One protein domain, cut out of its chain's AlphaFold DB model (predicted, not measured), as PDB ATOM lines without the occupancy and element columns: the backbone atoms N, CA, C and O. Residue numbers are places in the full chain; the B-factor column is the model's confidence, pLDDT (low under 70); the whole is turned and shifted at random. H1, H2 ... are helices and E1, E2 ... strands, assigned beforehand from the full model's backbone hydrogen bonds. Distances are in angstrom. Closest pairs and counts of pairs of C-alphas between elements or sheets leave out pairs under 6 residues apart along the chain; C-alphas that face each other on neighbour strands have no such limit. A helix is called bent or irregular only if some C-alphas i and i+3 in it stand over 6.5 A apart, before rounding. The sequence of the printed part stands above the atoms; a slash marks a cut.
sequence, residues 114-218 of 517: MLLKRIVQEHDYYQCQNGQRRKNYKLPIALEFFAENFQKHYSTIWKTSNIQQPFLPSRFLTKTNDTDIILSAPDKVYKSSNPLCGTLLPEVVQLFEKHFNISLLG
ATOM      1  N   MET A 114     120.800 115.724 102.203       88.38
ATOM      2  CA  MET A 114     120.425 115.998 103.585       88.38
ATOM      3  C   MET A 114     119.457 117.187 103.661       88.38
ATOM      4  O   MET A 114     118.441 117.100 104.356       88.38
ATOM      5  N   LEU A 115     119.714 118.249 102.893       90.25
ATOM      6  CA  LEU A 115     118.845 119.420 102.803       90.25
ATOM      7  C   LEU A 115     117.492 119.094 102.151       90.25
ATOM      8  O   LEU A 115     116.456 119.454 102.702       90.25
ATOM      9  N   LEU A 116     117.470 118.344 101.043       91.12
ATOM     10  CA  LEU A 116     116.223 117.925 100.386       91.12
ATOM     11  C   LEU A 116     115.339 117.089 101.322       91.12
ATOM     12  O   LEU A 116     114.148 117.360 101.466       91.12
ATOM     13  N   LYS A 117     115.922 116.126 102.050       91.06
ATOM     14  CA  LYS A 117     115.191 115.353 103.071       91.06
ATOM     15  C   LYS A 117     114.639 116.237 104.183       91.06
ATOM     16  O   LYS A 117     113.557 115.963 104.697       91.06
ATOM     17  N   ARG A 118     115.370 117.284 104.565       89.62
ATOM     18  CA  ARG A 118     114.916 118.238 105.577       89.62
ATOM     19  C   ARG A 118     113.717 119.050 105.094       89.62
ATOM     20  O   ARG A 118     112.775 119.200 105.865       89.62
ATOM     21  N   ILE A 119     113.715 119.495 103.836       90.12
ATOM     22  CA  ILE A 119     112.574 120.192 103.217       90.12
ATOM     23  C   ILE A 119     111.312 119.325 103.297       90.12
ATOM     24  O   ILE A 119     110.267 119.801 103.735       90.12
ATOM     25  N   VAL A 120     111.428 118.037 102.952       89.69
ATOM     26  CA  VAL A 120     110.316 117.074 103.044       89.69
ATOM     27  C   VAL A 120     109.830 116.925 104.489       89.69
ATOM     28  O   VAL A 120     108.641 117.046 104.753       89.69
ATOM     29  N   GLN A 121     110.741 116.751 105.450       88.56
ATOM     30  CA  GLN A 121     110.378 116.624 106.870       88.56
ATOM     31  C   GLN A 121     109.670 117.865 107.427       88.56
ATOM     32  O   GLN A 121     108.746 117.735 108.229       88.56
ATOM     33  N   GLU A 122     110.121 119.065 107.055       85.94
ATOM     34  CA  GLU A 122     109.475 120.317 107.460       85.94
ATOM     35  C   GLU A 122     108.084 120.437 106.842       85.94
ATOM     36  O   GLU A 122     107.130 120.762 107.548       85.94
ATOM     37  N   HIS A 123     107.953 120.102 105.558       85.06
ATOM     38  CA  HIS A 123     106.666 120.061 104.878       85.06
ATOM     39  C   HIS A 123     105.682 119.106 105.575       85.06
ATOM     40  O   HIS A 123     104.588 119.533 105.942       85.06
ATOM     41  N   ASP A 124     106.087 117.860 105.831       83.88
ATOM     42  CA  ASP A 124     105.249 116.847 106.487       83.88
ATOM     43  C   ASP A 124     104.853 117.272 107.907       83.88
ATOM     44  O   ASP A 124     103.698 117.132 108.314       83.88
ATOM     45  N   TYR A 125     105.785 117.866 108.659       81.06
ATOM     46  CA  TYR A 125     105.506 118.400 109.990       81.06
ATOM     47  C   TYR A 125     104.423 119.488 109.953       81.06
ATOM     48  O   TYR A 125     103.485 119.454 110.757       81.06
ATOM     49  N   TYR A 126     104.512 120.428 109.004       74.50
ATOM     50  CA  TYR A 126     103.503 121.474 108.833       74.50
ATOM     51  C   TYR A 126     102.149 120.920 108.367       74.50
ATOM     52  O   TYR A 126     101.113 121.461 108.763       74.50
ATOM     53  N   GLN A 127     102.135 119.832 107.591       69.38
ATOM     54  CA  GLN A 127     100.893 119.146 107.224       69.38
ATOM     55  C   GLN A 127     100.226 118.462 108.429       69.38
ATOM     56  O   GLN A 127      99.015 118.593 108.615       69.38
ATOM     57  N   CYS A 128     100.996 117.761 109.268       62.53
ATOM     58  CA  CYS A 128     100.461 116.999 110.400       62.53
ATOM     59  C   CYS A 128      99.953 117.875 111.554       62.53
ATOM     60  O   CYS A 128      98.993 117.492 112.219       62.53
ATOM     61  N   GLN A 129     100.576 119.028 111.820       58.88
ATOM     62  CA  GLN A 129     100.187 119.874 112.957       58.88
ATOM     63  C   GLN A 129      98.895 120.660 112.730       58.88
ATOM     64  O   GLN A 129      98.185 120.943 113.692       58.88
ATOM     65  N   ASN A 130      98.579 121.018 111.483       53.00
ATOM     66  CA  ASN A 130      97.518 121.988 111.245       53.00
ATOM     67  C   ASN A 130      96.128 121.390 111.056       53.00
ATOM     68  O   ASN A 130      95.182 122.134 111.278       53.00
ATOM     69  N   GLY A 131      95.956 120.112 110.679       50.97
ATOM     70  CA  GLY A 131      94.646 119.430 110.526       50.97
ATOM     71  C   GLY A 131      93.650 120.065 109.527       50.97
ATOM     72  O   GLY A 131      92.748 119.408 109.017       50.97
ATOM     73  N   GLN A 132      93.841 121.337 109.195       46.59
ATOM     74  CA  GLN A 132      93.181 122.151 108.210       46.59
ATOM     75  C   GLN A 132      94.202 122.367 107.102       46.59
ATOM     76  O   GLN A 132      95.154 123.132 107.234       46.59
ATOM     77  N   ARG A 133      93.983 121.681 105.983       52.62
ATOM     78  CA  ARG A 133      94.775 121.763 104.745       52.62
ATOM     79  C   ARG A 133      94.854 123.166 104.114       52.62
ATOM     80  O   ARG A 133      95.235 123.292 102.963       52.62
ATOM     81  N   ARG A 134      94.378 124.230 104.763       56.06
ATOM     82  CA  ARG A 134      93.809 125.369 104.035       56.06
ATOM     83  C   ARG A 134      94.122 126.688 104.740       56.06
ATOM     84  O   ARG A 134      93.622 126.925 105.830       56.06
ATOM     85  N   LYS A 135      94.883 127.547 104.046       53.41
ATOM     86  CA  LYS A 135      95.076 129.011 104.204       53.41
ATOM     87  C   LYS A 135      96.432 129.522 104.717       53.41
ATOM     88  O   LYS A 135      96.893 130.503 104.151       53.41
ATOM     89  N   ASN A 136      97.114 128.862 105.657       64.00
ATOM     90  CA  ASN A 136      98.384 129.372 106.222       64.00
ATOM     91  C   ASN A 136      99.562 128.404 106.010       64.00
ATOM     92  O   ASN A 136     100.198 127.964 106.970       64.00
ATOM     93  N   TYR A 137      99.835 128.021 104.760       73.12
ATOM     94  CA  TYR A 137     101.030 127.231 104.461       73.12
ATOM     95  C   TYR A 137     102.281 128.086 104.661       73.12
ATOM     96  O   TYR A 137     102.412 129.145 104.052       73.12
ATOM     97  N   LYS A 138     103.195 127.621 105.514       81.31
ATOM     98  CA  LYS A 138     104.506 128.239 105.691       81.31
ATOM     99  C   LYS A 138     105.523 127.479 104.846       81.31
ATOM    100  O   LYS A 138     105.576 126.249 104.910       81.31
ATOM    101  N   LEU A 139     106.318 128.212 104.070       84.62
ATOM    102  CA  LEU A 139     107.408 127.616 103.308       84.62
ATOM    103  C   LEU A 139     108.431 126.966 104.258       84.62
ATOM    104  O   LEU A 139     108.699 127.512 105.333       84.62
ATOM    105  N   PRO A 140     108.993 125.799 103.894       87.62
ATOM    106  CA  PRO A 140     110.089 125.196 104.640       87.62
ATOM    107  C   PRO A 140     111.284 126.154 104.711       87.62
ATOM    108  O   PRO A 140     111.720 126.678 103.689       87.62
ATOM    109  N   ILE A 141     111.855 126.336 105.899       88.25
ATOM    110  CA  ILE A 141     113.029 127.200 106.118       88.25
ATOM    111  C   ILE A 141     114.229 126.633 105.355       88.25
ATOM    112  O   ILE A 141     115.026 127.362 104.767       88.25
ATOM    113  N   ALA A 142     114.318 125.303 105.284       89.69
ATOM    114  CA  ALA A 142     115.332 124.630 104.483       89.69
ATOM    115  C   ALA A 142     115.223 124.937 102.976       89.69
ATOM    116  O   ALA A 142     116.236 124.895 102.279       89.69
ATOM    117  N   LEU A 143     114.025 125.266 102.473       90.44
ATOM    118  CA  LEU A 143     113.820 125.660 101.077       90.44
ATOM    119  C   LEU A 143     114.306 127.095 100.832       90.44
ATOM    120  O   LEU A 143     114.933 127.350  99.807       90.44
ATOM    121  N   GLU A 144     114.069 128.005 101.779       90.19
ATOM    122  CA  GLU A 144     114.591 129.380 101.737       90.19
ATOM    123  C   GLU A 144     116.123 129.377 101.734       90.19
ATOM    124  O   GLU A 144     116.744 129.934 100.829       90.19
ATOM    125  N   PHE A 145     116.737 128.626 102.652       90.25
ATOM    126  CA  PHE A 145     118.190 128.455 102.688       90.25
ATOM    127  C   PHE A 145     118.739 127.847 101.391       90.25
ATOM    128  O   PHE A 145     119.792 128.266 100.902       90.25
ATOM    129  N   PHE A 146     118.041 126.853 100.826       91.50
ATOM    130  CA  PHE A 146     118.409 126.263  99.540       91.50
ATOM    131  C   PHE A 146     118.402 127.313  98.425       91.50
ATOM    132  O   PHE A 146     119.369 127.386  97.669       91.50
ATOM    133  N   ALA A 147     117.353 128.138  98.347       91.19
ATOM    134  CA  ALA A 147     117.225 129.171  97.326       91.19
ATOM    135  C   ALA A 147     118.342 130.223  97.425       91.19
ATOM    136  O   ALA A 147     118.967 130.556  96.417       91.19
ATOM    137  N   GLU A 148     118.648 130.682  98.639       90.69
ATOM    138  CA  GLU A 148     119.700 131.671  98.908       90.69
ATOM    139  C   GLU A 148     121.105 131.163  98.553       90.69
ATOM    140  O   GLU A 148     121.936 131.913  98.041       90.69
ATOM    141  N   ASN A 149     121.373 129.877  98.795       90.19
ATOM    142  CA  ASN A 149     122.713 129.292  98.686       90.19
ATOM    143  C   ASN A 149     122.934 128.455  97.414       90.19
ATOM    144  O   ASN A 149     124.027 127.912  97.215       90.19
ATOM    145  N   PHE A 150     121.935 128.364  96.529       89.88
ATOM    146  CA  PHE A 150     121.966 127.508  95.340       89.88
ATOM    147  C   PHE A 150     123.163 127.770  94.431       89.88
ATOM    148  O   PHE A 150     123.949 126.860  94.157       89.88
ATOM    149  N   GLN A 151     123.333 129.018  93.989       87.50
ATOM    150  CA  GLN A 151     124.398 129.369  93.051       87.50
ATOM    151  C   GLN A 151     125.790 129.118  93.636       87.50
ATOM    152  O   GLN A 151     126.669 128.642  92.918       87.50
ATOM    153  N   LYS A 152     125.968 129.391  94.933       88.19
ATOM    154  CA  LYS A 152     127.259 129.311  95.624       88.19
ATOM    155  C   LYS A 152     127.691 127.872  95.924       88.19
ATOM    156  O   LYS A 152     128.875 127.570  95.808       88.19
ATOM    157  N   HIS A 153     126.758 126.999  96.315       86.00
ATOM    158  CA  HIS A 153     127.099 125.687  96.882       86.00
ATOM    159  C   HIS A 153     126.547 124.480  96.113       86.00
ATOM    160  O   HIS A 153     127.140 123.406  96.192       86.00
ATOM    161  N   TYR A 154     125.449 124.627  95.365       88.12
ATOM    162  CA  TYR A 154     124.733 123.479  94.789       88.12
ATOM    163  C   TYR A 154     124.725 123.449  93.258       88.12
ATOM    164  O   TYR A 154     124.592 122.372  92.681       88.12
ATOM    165  N   SER A 155     124.921 124.590  92.593       87.56
ATOM    166  CA  SER A 155     124.838 124.733  91.129       87.56
ATOM    167  C   SER A 155     125.741 123.772  90.344       87.56
ATOM    168  O   SER A 155     125.336 123.261  89.305       87.56
ATOM    169  N   THR A 156     126.942 123.476  90.847       86.81
ATOM    170  CA  THR A 156     127.927 122.601  90.183       86.81
ATOM    171  C   THR A 156     127.600 121.113  90.304       86.81
ATOM    172  O   THR A 156     127.983 120.321  89.445       86.81
ATOM    173  N   ILE A 157     126.897 120.725  91.368       86.50
ATOM    174  CA  ILE A 157     126.516 119.337  91.665       86.50
ATOM    175  C   ILE A 157     125.111 119.043  91.115       86.50
ATOM    176  O   ILE A 157     124.753 117.885  90.881       86.50
ATOM    177  N   TRP A 158     124.313 120.089  90.891       86.56
ATOM    178  CA  TRP A 158     122.927 119.983  90.471       86.56
ATOM    179  C   TRP A 158     122.783 119.321  89.099       86.56
ATOM    180  O   TRP A 158     123.288 119.797  88.083       86.56
ATOM    181  N   LYS A 159     122.021 118.226  89.070       84.88
ATOM    182  CA  LYS A 159     121.536 117.585  87.848       84.88
ATOM    183  C   LYS A 159     120.092 117.178  88.070       84.88
ATOM    184  O   LYS A 159     119.829 116.307  88.896       84.88
ATOM    185  N   THR A 160     119.177 117.771  87.308       80.06
ATOM    186  CA  THR A 160     117.733 117.519  87.417       80.06
ATOM    187  C   THR A 160     117.403 116.025  87.312       80.06
ATOM    188  O   THR A 160     116.614 115.517  88.099       80.06
ATOM    189  N   SER A 161     118.097 115.283  86.440       77.75
ATOM    190  CA  SER A 161     117.923 113.831  86.262       77.75
ATOM    191  C   SER A 161     118.243 112.986  87.500       77.75
ATOM    192  O   SER A 161     117.754 111.866  87.622       77.75
ATOM    193  N   ASN A 162     119.089 113.484  88.405       82.81
ATOM    194  CA  ASN A 162     119.533 112.734  89.581       82.81
ATOM    195  C   ASN A 162     118.585 112.911  90.775       82.81
ATOM    196  O   ASN A 162     118.760 112.254  91.801       82.81
ATOM    197  N   ILE A 163     117.605 113.810  90.668       82.75
ATOM    198  CA  ILE A 163     116.728 114.192  91.769       82.75
ATOM    199  C   ILE A 163     115.353 113.592  91.519       82.75
ATOM    200  O   ILE A 163     114.499 114.192  90.880       82.75
ATOM    201  N   GLN A 164     115.147 112.388  92.047       77.12
ATOM    202  CA  GLN A 164     113.845 111.716  91.992       77.12
ATOM    203  C   GLN A 164     112.964 112.021  93.207       77.12
ATOM    204  O   GLN A 164     111.761 111.773  93.176       77.12
ATOM    205  N   GLN A 165     113.550 112.535  94.292       85.12
ATOM    206  CA  GLN A 165     112.796 112.836  95.500       85.12
ATOM    207  C   GLN A 165     111.942 114.096  95.287       85.12
ATOM    208  O   GLN A 165     112.503 115.155  94.998       85.12
ATOM    209  N   PRO A 166     110.612 114.021  95.462       88.00
ATOM    210  CA  PRO A 166     109.758 115.195  95.409       88.00
ATOM    211  C   PRO A 166     110.015 116.077  96.633       88.00
ATOM    212  O   PRO A 166     109.949 115.610  97.769       88.00
ATOM    213  N   PHE A 167     110.311 117.352  96.404       91.31
ATOM    214  CA  PHE A 167     110.607 118.304  97.480       91.31
ATOM    215  C   PHE A 167     110.067 119.710  97.209       91.31
ATOM    216  O   PHE A 167     110.104 120.549  98.104       91.31
ATOM    217  N   LEU A 168     109.567 119.980  95.999       90.62
ATOM    218  CA  LEU A 168     109.069 121.295  95.618       90.62
ATOM    219  C   LEU A 168     107.583 121.417  95.970       90.62
ATOM    220  O   LEU A 168     106.777 120.658  95.423       90.62
ATOM    221  N   PRO A 169     107.194 122.363  96.841       89.81
ATOM    222  CA  PRO A 169     105.787 122.606  97.131       89.81
ATOM    223  C   PRO A 169     105.037 123.099  95.887       89.81
ATOM    224  O   PRO A 169     105.418 124.081  95.250       89.81
ATOM    225  N   SER A 170     103.951 122.413  95.550       88.56
ATOM    226  CA  SER A 170     103.175 122.611  94.323       88.56
ATOM    227  C   SER A 170     101.690 122.319  94.560       88.56
ATOM    228  O   SER A 170     101.320 121.731  95.573       88.56
ATOM    229  N   ARG A 171     100.826 122.744  93.638       85.44
ATOM    230  CA  ARG A 171      99.379 122.479  93.632       85.44
ATOM    231  C   ARG A 171      99.004 121.664  92.407       85.44
ATOM    232  O   ARG A 171      99.566 121.874  91.336       85.44
ATOM    233  N   PHE A 172      98.039 120.765  92.552       79.06
ATOM    234  CA  PHE A 172      97.525 119.972  91.441       79.06
ATOM    235  C   PHE A 172      96.014 120.139  91.302       79.06
ATOM    236  O   PHE A 172      95.259 119.948  92.256       79.06
ATOM    237  N   LEU A 173      95.580 120.506  90.099       67.38
ATOM    238  CA  LEU A 173      94.198 120.843  89.776       67.38
ATOM    239  C   LEU A 173      93.397 119.579  89.435       67.38
ATOM    240  O   LEU A 173      93.020 119.372  88.286       67.38
ATOM    241  N   THR A 174      93.121 118.704  90.408       58.09
ATOM    242  CA  THR A 174      92.200 117.571  90.180       58.09
ATOM    243  C   THR A 174      91.014 117.545  91.138       58.09
ATOM    244  O   THR A 174      91.095 117.106  92.284       58.09
ATOM    245  N   LYS A 175      89.890 118.004  90.578       53.69
ATOM    246  CA  LYS A 175      88.469 117.681  90.804       53.69
ATOM    247  C   LYS A 175      87.835 117.718  92.198       53.69
ATOM    248  O   LYS A 175      86.613 117.681  92.231       53.69
ATOM    249  N   THR A 176      88.538 117.844  93.325       47.50
ATOM    250  CA  THR A 176      87.807 117.918  94.615       47.50
ATOM    251  C   THR A 176      88.173 119.044  95.554       47.50
ATOM    252  O   THR A 176      87.279 119.442  96.286       47.50
ATOM    253  N   ASN A 177      89.377 119.621  95.537       50.66
ATOM    254  CA  ASN A 177      89.666 120.861  96.267       50.66
ATOM    255  C   ASN A 177      90.948 121.522  95.740       50.66
ATOM    256  O   ASN A 177      92.020 120.932  95.808       50.66
ATOM    257  N   ASP A 178      90.839 122.783  95.334       54.59
ATOM    258  CA  ASP A 178      91.888 123.655  94.770       54.59
ATOM    259  C   ASP A 178      92.990 124.071  95.782       54.59
ATOM    260  O   ASP A 178      93.602 125.132  95.697       54.59
ATOM    261  N   THR A 179      93.187 123.285  96.847       56.69
ATOM    262  CA  THR A 179      93.878 123.745  98.069       56.69
ATOM    263  C   THR A 179      94.908 122.780  98.640       56.69
ATOM    264  O   THR A 179      95.617 123.162  99.569       56.69
ATOM    265  N   ASP A 180      95.035 121.565  98.105       71.94
ATOM    266  CA  ASP A 180      96.001 120.602  98.631       71.94
ATOM    267  C   ASP A 180      97.391 120.866  98.036       71.94
ATOM    268  O   ASP A 180      97.594 120.832  96.821       71.94
ATOM    269  N   ILE A 181      98.355 121.151  98.913       80.19
ATOM    270  CA  ILE A 181      99.755 121.351  98.539       80.19
ATOM    271  C   ILE A 181     100.443 119.990  98.548       80.19
ATOM    272  O   ILE A 181     100.457 119.300  99.567       80.19
ATOM    273  N   ILE A 182     101.029 119.625  97.416       85.56
ATOM    274  CA  ILE A 182     101.786 118.393  97.220       85.56
ATOM    275  C   ILE A 182     103.260 118.716  96.976       85.56
ATOM    276  O   ILE A 182     103.606 119.785  96.467       85.56
ATOM    277  N   LEU A 183     104.139 117.778  97.315       87.75
ATOM    278  CA  LEU A 183     105.532 117.846  96.898       87.75
ATOM    279  C   LEU A 183     105.677 117.209  95.519       87.75
ATOM    280  O   LEU A 183     105.270 116.065  95.314       87.75
ATOM    281  N   SER A 184     106.288 117.945  94.599       88.44
ATOM    282  CA  SER A 184     106.608 117.471  93.255       88.44
ATOM    283  C   SER A 184     108.115 117.406  93.041       88.44
ATOM    284  O   SER A 184     108.900 118.094  93.707       88.44
ATOM    285  N   ALA A 185     108.522 116.536  92.123       89.12
ATOM    286  CA  ALA A 185     109.886 116.494  91.623       89.12
ATOM    287  C   ALA A 185     110.092 117.591  90.555       89.12
ATOM    288  O   ALA A 185     109.117 118.003  89.918       89.12
ATOM    289  N   PRO A 186     111.328 118.087  90.357       87.69
ATOM    290  CA  PRO A 186     111.606 119.169  89.408       87.69
ATOM    291  C   PRO A 186     111.216 118.868  87.953       87.69
ATOM    292  O   PRO A 186     110.895 119.785  87.210       87.69
ATOM    293  N   ASP A 187     111.231 117.597  87.549       85.88
ATOM    294  CA  ASP A 187     110.867 117.113  86.210       85.88
ATOM    295  C   ASP A 187     109.347 117.010  85.979       85.88
ATOM    296  O   ASP A 187     108.898 116.856  84.845       85.88
ATOM    297  N   LYS A 188     108.550 117.092  87.049       84.50
ATOM    298  CA  LYS A 188     107.088 116.917  87.039       84.50
ATOM    299  C   LYS A 188     106.327 118.168  87.469       84.50
ATOM    300  O   LYS A 188     105.137 118.089  87.780       84.50
ATOM    301  N   VAL A 189     107.005 119.311  87.523       88.50
ATOM    302  CA  VAL A 189     106.425 120.574  87.970       88.50
ATOM    303  C   VAL A 189     106.716 121.680  86.968       88.50
ATOM    304  O   VAL A 189     107.799 121.747  86.394       88.50
ATOM    305  N   TYR A 190     105.742 122.563  86.785       90.25
ATOM    306  CA  TYR A 190     105.843 123.716  85.894       90.25
ATOM    307  C   TYR A 190     105.487 124.992  86.651       90.25
ATOM    308  O   TYR A 190     104.836 124.946  87.700       90.25
ATOM    309  N   LYS A 191     105.930 126.140  86.140       87.31
ATOM    310  CA  LYS A 191     105.615 127.432  86.766       87.31
ATOM    311  C   LYS A 191     104.163 127.825  86.562       87.31
ATOM    312  O   LYS A 191     103.508 128.282  87.495       87.31
ATOM    313  N   SER A 192     103.684 127.666  85.334       85.38
ATOM    314  CA  SER A 192     102.361 128.119  84.948       85.38
ATOM    315  C   SER A 192     101.309 127.047  85.205       85.38
ATOM    316  O   SER A 192     101.560 125.842  85.086       85.38
ATOM    317  N   SER A 193     100.110 127.518  85.549       83.81
ATOM    318  CA  SER A 193      98.949 126.670  85.814       83.81
ATOM    319  C   SER A 193      98.667 125.747  84.632       83.81
ATOM    320  O   SER A 193      98.637 126.187  83.481       83.81
ATOM    321  N   ASN A 194      98.488 124.458  84.913       84.25
ATOM    322  CA  ASN A 194      98.214 123.455  83.895       84.25
ATOM    323  C   ASN A 194      97.340 122.312  84.450       84.25
ATOM    324  O   ASN A 194      97.429 121.987  85.635       84.25
ATOM    325  N   PRO A 195      96.510 121.674  83.604       82.88
ATOM    326  CA  PRO A 195      95.634 120.578  84.021       82.88
ATOM    327  C   PRO A 195      96.345 119.212  84.113       82.88
ATOM    328  O   PRO A 195      95.706 118.216  84.441       82.88
ATOM    329  N   LEU A 196      97.642 119.130  83.786       83.31
ATOM    330  CA  LEU A 196      98.349 117.860  83.563       83.31
ATOM    331  C   LEU A 196      99.227 117.434  84.743       83.31
ATOM    332  O   LEU A 196      99.330 116.245  85.049       83.31
ATOM    333  N   CYS A 197      99.876 118.396  85.395       82.94
ATOM    334  CA  CYS A 197     100.927 118.203  86.390       82.94
ATOM    335  C   CYS A 197     100.872 119.256  87.503       82.94
ATOM    336  O   CYS A 197     100.079 120.198  87.470       82.94
ATOM    337  N   GLY A 198     101.730 119.084  88.513       82.69
ATOM    338  CA  GLY A 198     101.865 120.045  89.600       82.69
ATOM    339  C   GLY A 198     102.293 121.422  89.081       82.69
ATOM    340  O   GLY A 198     103.214 121.543  88.275       82.69
ATOM    341  N   THR A 199     101.627 122.467  89.557       87.75
ATOM    342  CA  THR A 199     102.015 123.866  89.351       87.75
ATOM    343  C   THR A 199     102.737 124.355  90.598       87.75
ATOM    344  O   THR A 199     102.250 124.141  91.710       87.75
ATOM    345  N   LEU A 200     103.900 124.987  90.449       87.94
ATOM    346  CA  LEU A 200     104.614 125.558  91.589       87.94
ATOM    347  C   LEU A 200     103.759 126.588  92.331       87.94
ATOM    348  O   LEU A 200     102.977 127.330  91.741       87.94
ATOM    349  N   LEU A 201     103.937 126.649  93.649       87.56
ATOM    350  CA  LEU A 201     103.346 127.721  94.441       87.56
ATOM    351  C   LEU A 201     103.932 129.085  94.026       87.56
ATOM    352  O   LEU A 201     105.154 129.180  93.879       87.56
ATOM    353  N   PRO A 202     103.115 130.149  93.900       87.06
ATOM    354  CA  PRO A 202     103.606 131.490  93.571       87.06
ATOM    355  C   PRO A 202     104.702 131.975  94.525       87.06
ATOM    356  O   PRO A 202     105.666 132.601  94.095       87.06
ATOM    357  N   GLU A 203     104.594 131.630  95.809       87.50
ATOM    358  CA  GLU A 203     105.578 131.978  96.834       87.50
ATOM    359  C   GLU A 203     106.927 131.279  96.589       87.50
ATOM    360  O   GLU A 203     107.980 131.866  96.824       87.50
ATOM    361  N   VAL A 204     106.911 130.048  96.062       88.31
ATOM    362  CA  VAL A 204     108.126 129.298  95.694       88.31
ATOM    363  C   VAL A 204     108.770 129.888  94.442       88.31
ATOM    364  O   VAL A 204     109.992 130.008  94.382       88.31
ATOM    365  N   VAL A 205     107.965 130.289  93.451       88.62
ATOM    366  CA  VAL A 205     108.473 130.950  92.238       88.62
ATOM    367  C   VAL A 205     109.150 132.271  92.601       88.62
ATOM    368  O   VAL A 205     110.301 132.481  92.224       88.62
ATOM    369  N   GLN A 206     108.491 133.110  93.407       89.69
ATOM    370  CA  GLN A 206     109.058 134.374  93.888       89.69
ATOM    371  C   GLN A 206     110.342 134.166  94.697       89.69
ATOM    372  O   GLN A 206     111.306 134.910  94.516       89.69
ATOM    373  N   LEU A 207     110.372 133.149  95.568       89.88
ATOM    374  CA  LEU A 207     111.556 132.804  96.350       89.88
ATOM    375  C   LEU A 207     112.748 132.493  95.438       89.88
ATOM    376  O   LEU A 207     113.830 133.034  95.650       89.88
ATOM    377  N   PHE A 208     112.565 131.658  94.414       90.62
ATOM    378  CA  PHE A 208     113.661 131.329  93.509       90.62
ATOM    379  C   PHE A 208     114.059 132.508  92.632       90.62
ATOM    380  O   PHE A 208     115.237 132.843  92.603       90.62
ATOM    381  N   GLU A 209     113.106 133.181  91.983       89.62
ATOM    382  CA  GLU A 209     113.391 134.290  91.063       89.62
ATOM    383  C   GLU A 209     114.066 135.487  91.747       89.62
ATOM    384  O   GLU A 209     114.829 136.209  91.105       89.62
ATOM    385  N   LYS A 210     113.879 135.653  93.064       91.00
ATOM    386  CA  LYS A 210     114.630 136.622  93.876       91.00
ATOM    387  C   LYS A 210     116.135 136.327  93.922       91.00
ATOM    388  O   LYS A 210     116.928 137.261  94.013       91.00
ATOM    389  N   HIS A 211     116.531 135.054  93.902       89.19
ATOM    390  CA  HIS A 211     117.922 134.631  94.090       89.19
ATOM    391  C   HIS A 211     118.596 134.168  92.794       89.19
ATOM    392  O   HIS A 211     119.784 134.428  92.602       89.19
ATOM    393  N   PHE A 212     117.880 133.490  91.894       89.69
ATOM    394  CA  PHE A 212     118.409 133.014  90.617       89.69
ATOM    395  C   PHE A 212     117.303 132.636  89.617       89.69
ATOM    396  O   PHE A 212     116.145 132.440  89.967       89.69
ATOM    397  N   ASN A 213     117.667 132.466  88.340       87.00
ATOM    398  CA  ASN A 213     116.718 131.980  87.339       87.00
ATOM    399  C   ASN A 213     116.363 130.506  87.603       87.00
ATOM    400  O   ASN A 213     117.184 129.613  87.403       87.00
ATOM    401  N   ILE A 214     115.123 130.256  88.011       87.19
ATOM    402  CA  ILE A 214     114.567 128.934  88.332       87.19
ATOM    403  C   ILE A 214     114.673 127.902  87.193       87.19
ATOM    404  O   ILE A 214     114.692 126.701  87.465       87.19
ATOM    405  N   SER A 215     114.854 128.325  85.936       86.31
ATOM    406  CA  SER A 215     115.183 127.411  84.833       86.31
ATOM    407  C   SER A 215     116.496 126.648  85.054       86.31
ATOM    408  O   SER A 215     116.662 125.562  84.506       86.31
ATOM    409  N   LEU A 216     117.399 127.142  85.913       87.31
ATOM    410  CA  LEU A 216     118.597 126.411  86.353       87.31
ATOM    411  C   LEU A 216     118.263 125.122  87.123       87.31
ATOM    412  O   LEU A 216     119.081 124.205  87.154       87.31
ATOM    413  N   LEU A 217     117.064 125.017  87.707       85.38
ATOM    414  CA  LEU A 217     116.582 123.780  88.332       85.38
ATOM    415  C   LEU A 217     116.051 122.767  87.305       85.38
ATOM    416  O   LEU A 217     115.773 121.623  87.665       85.38
ATOM    417  N   GLY A 218     115.941 123.154  86.030       85.06
ATOM    418  CA  GLY A 218     115.299 122.371  84.971       85.06
ATOM    419  C   GLY A 218     113.780 122.551  84.907       85.06
ATOM    420  O   GLY A 218     113.115 121.782  84.225       85.06
TER     421      GLY A 218
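Overview. This is residues 114 to 218 of the 517 residues of the protein "Hypothetical protein" of Rotaria socialis (UniProt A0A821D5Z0). A staggered helical hairpin, H1 and H2, overlapping along only part of its length, packs over a second tier made of a small three-stranded sheet and the helix H3. H1 packs on the sheet, whose strand E1 lies near the middle of the domain, while H2 touches H3, and the short H4 follows near the end of H3. The 105 printed residues hold four named helices and three named strands, in the order H1 H2 E1 E2 E3 H3 H4, with an antiparallel sheet in the order E2 E1 E3. The class is mostly helix, and the whole is compact, with a radius of gyration of the C-alphas of 13.5 A and spans of 40 by 29 by 25 A.

Arrangement. Start with H1, residues 114 to 130, whose residues 115 to 122 touch H2, residues 141 to 154, through its residues 141 to 146. This is a hairpin at a shallow tilt of 16 degrees, opposite ways; its closest C-alphas, of Ile 119 and Ala 142, are 5.4 A apart. H2 is irregular: C-alphas 148 and 151 are 7.9 A apart. Next find E1, residues 168 to 171, and E2, residues 181 to 184, an antiparallel hairpin with N 170 and O 182 within hydrogen-bond range at 2.8 A. On the other side of E1, E3, residues 198 to 200, is its antiparallel neighbour, with N 171 and O 199 at 2.8 A. H1 is on this sheet, making two layers, a helix on one face of a sheet; the closest C-alphas of H1 and E2, those of Val 120 and Leu 183, are 7.8 A apart. H3, residues 202 to 211, only grazes the sheet with residues 202 to 204. H3 touches residues 144 to 148 of H2, closest at the C-alphas of Ala 147 and Phe 208, 5.7 A, the same way at a shallow tilt of 34 degrees, only just short of steep. H4, residues 214 to 217, is close to H3 but not clearly touching; the closest C-alphas, of Phe 208 and Ile 214, are 5.8 A apart. The O i to N i+4 pairs within hydrogen-bond range are 12 of 13 in H1, 8 of 10 in H2 and 5 of 6 in H3; H4 is too short for such a pair.

Along the chain. Find C-alpha 114 at (120.425, 115.998, 103.585); from there H1 runs 24.9 A to C-alpha 130 at (97.518, 121.988, 111.245). H2 measures 16.7 A, E1 10.0 A, E2 9.5 A, E3 6.5 A and H3 14.7 A. H4 ends 5.5 A from its start, at C-alpha 217, (116.582, 123.780, 88.332).

Size, cuts and confidence. The C-alphas of Lys 152 and Thr 176 are the two farthest apart, at 41.1 A. The printed part has no cut; the links H2 to E1 and E2 to E3 are long, 13 residues each. The mean pLDDT of the printed part is 81.6, and residues 127 to 136 and 173 to 179 are under 70.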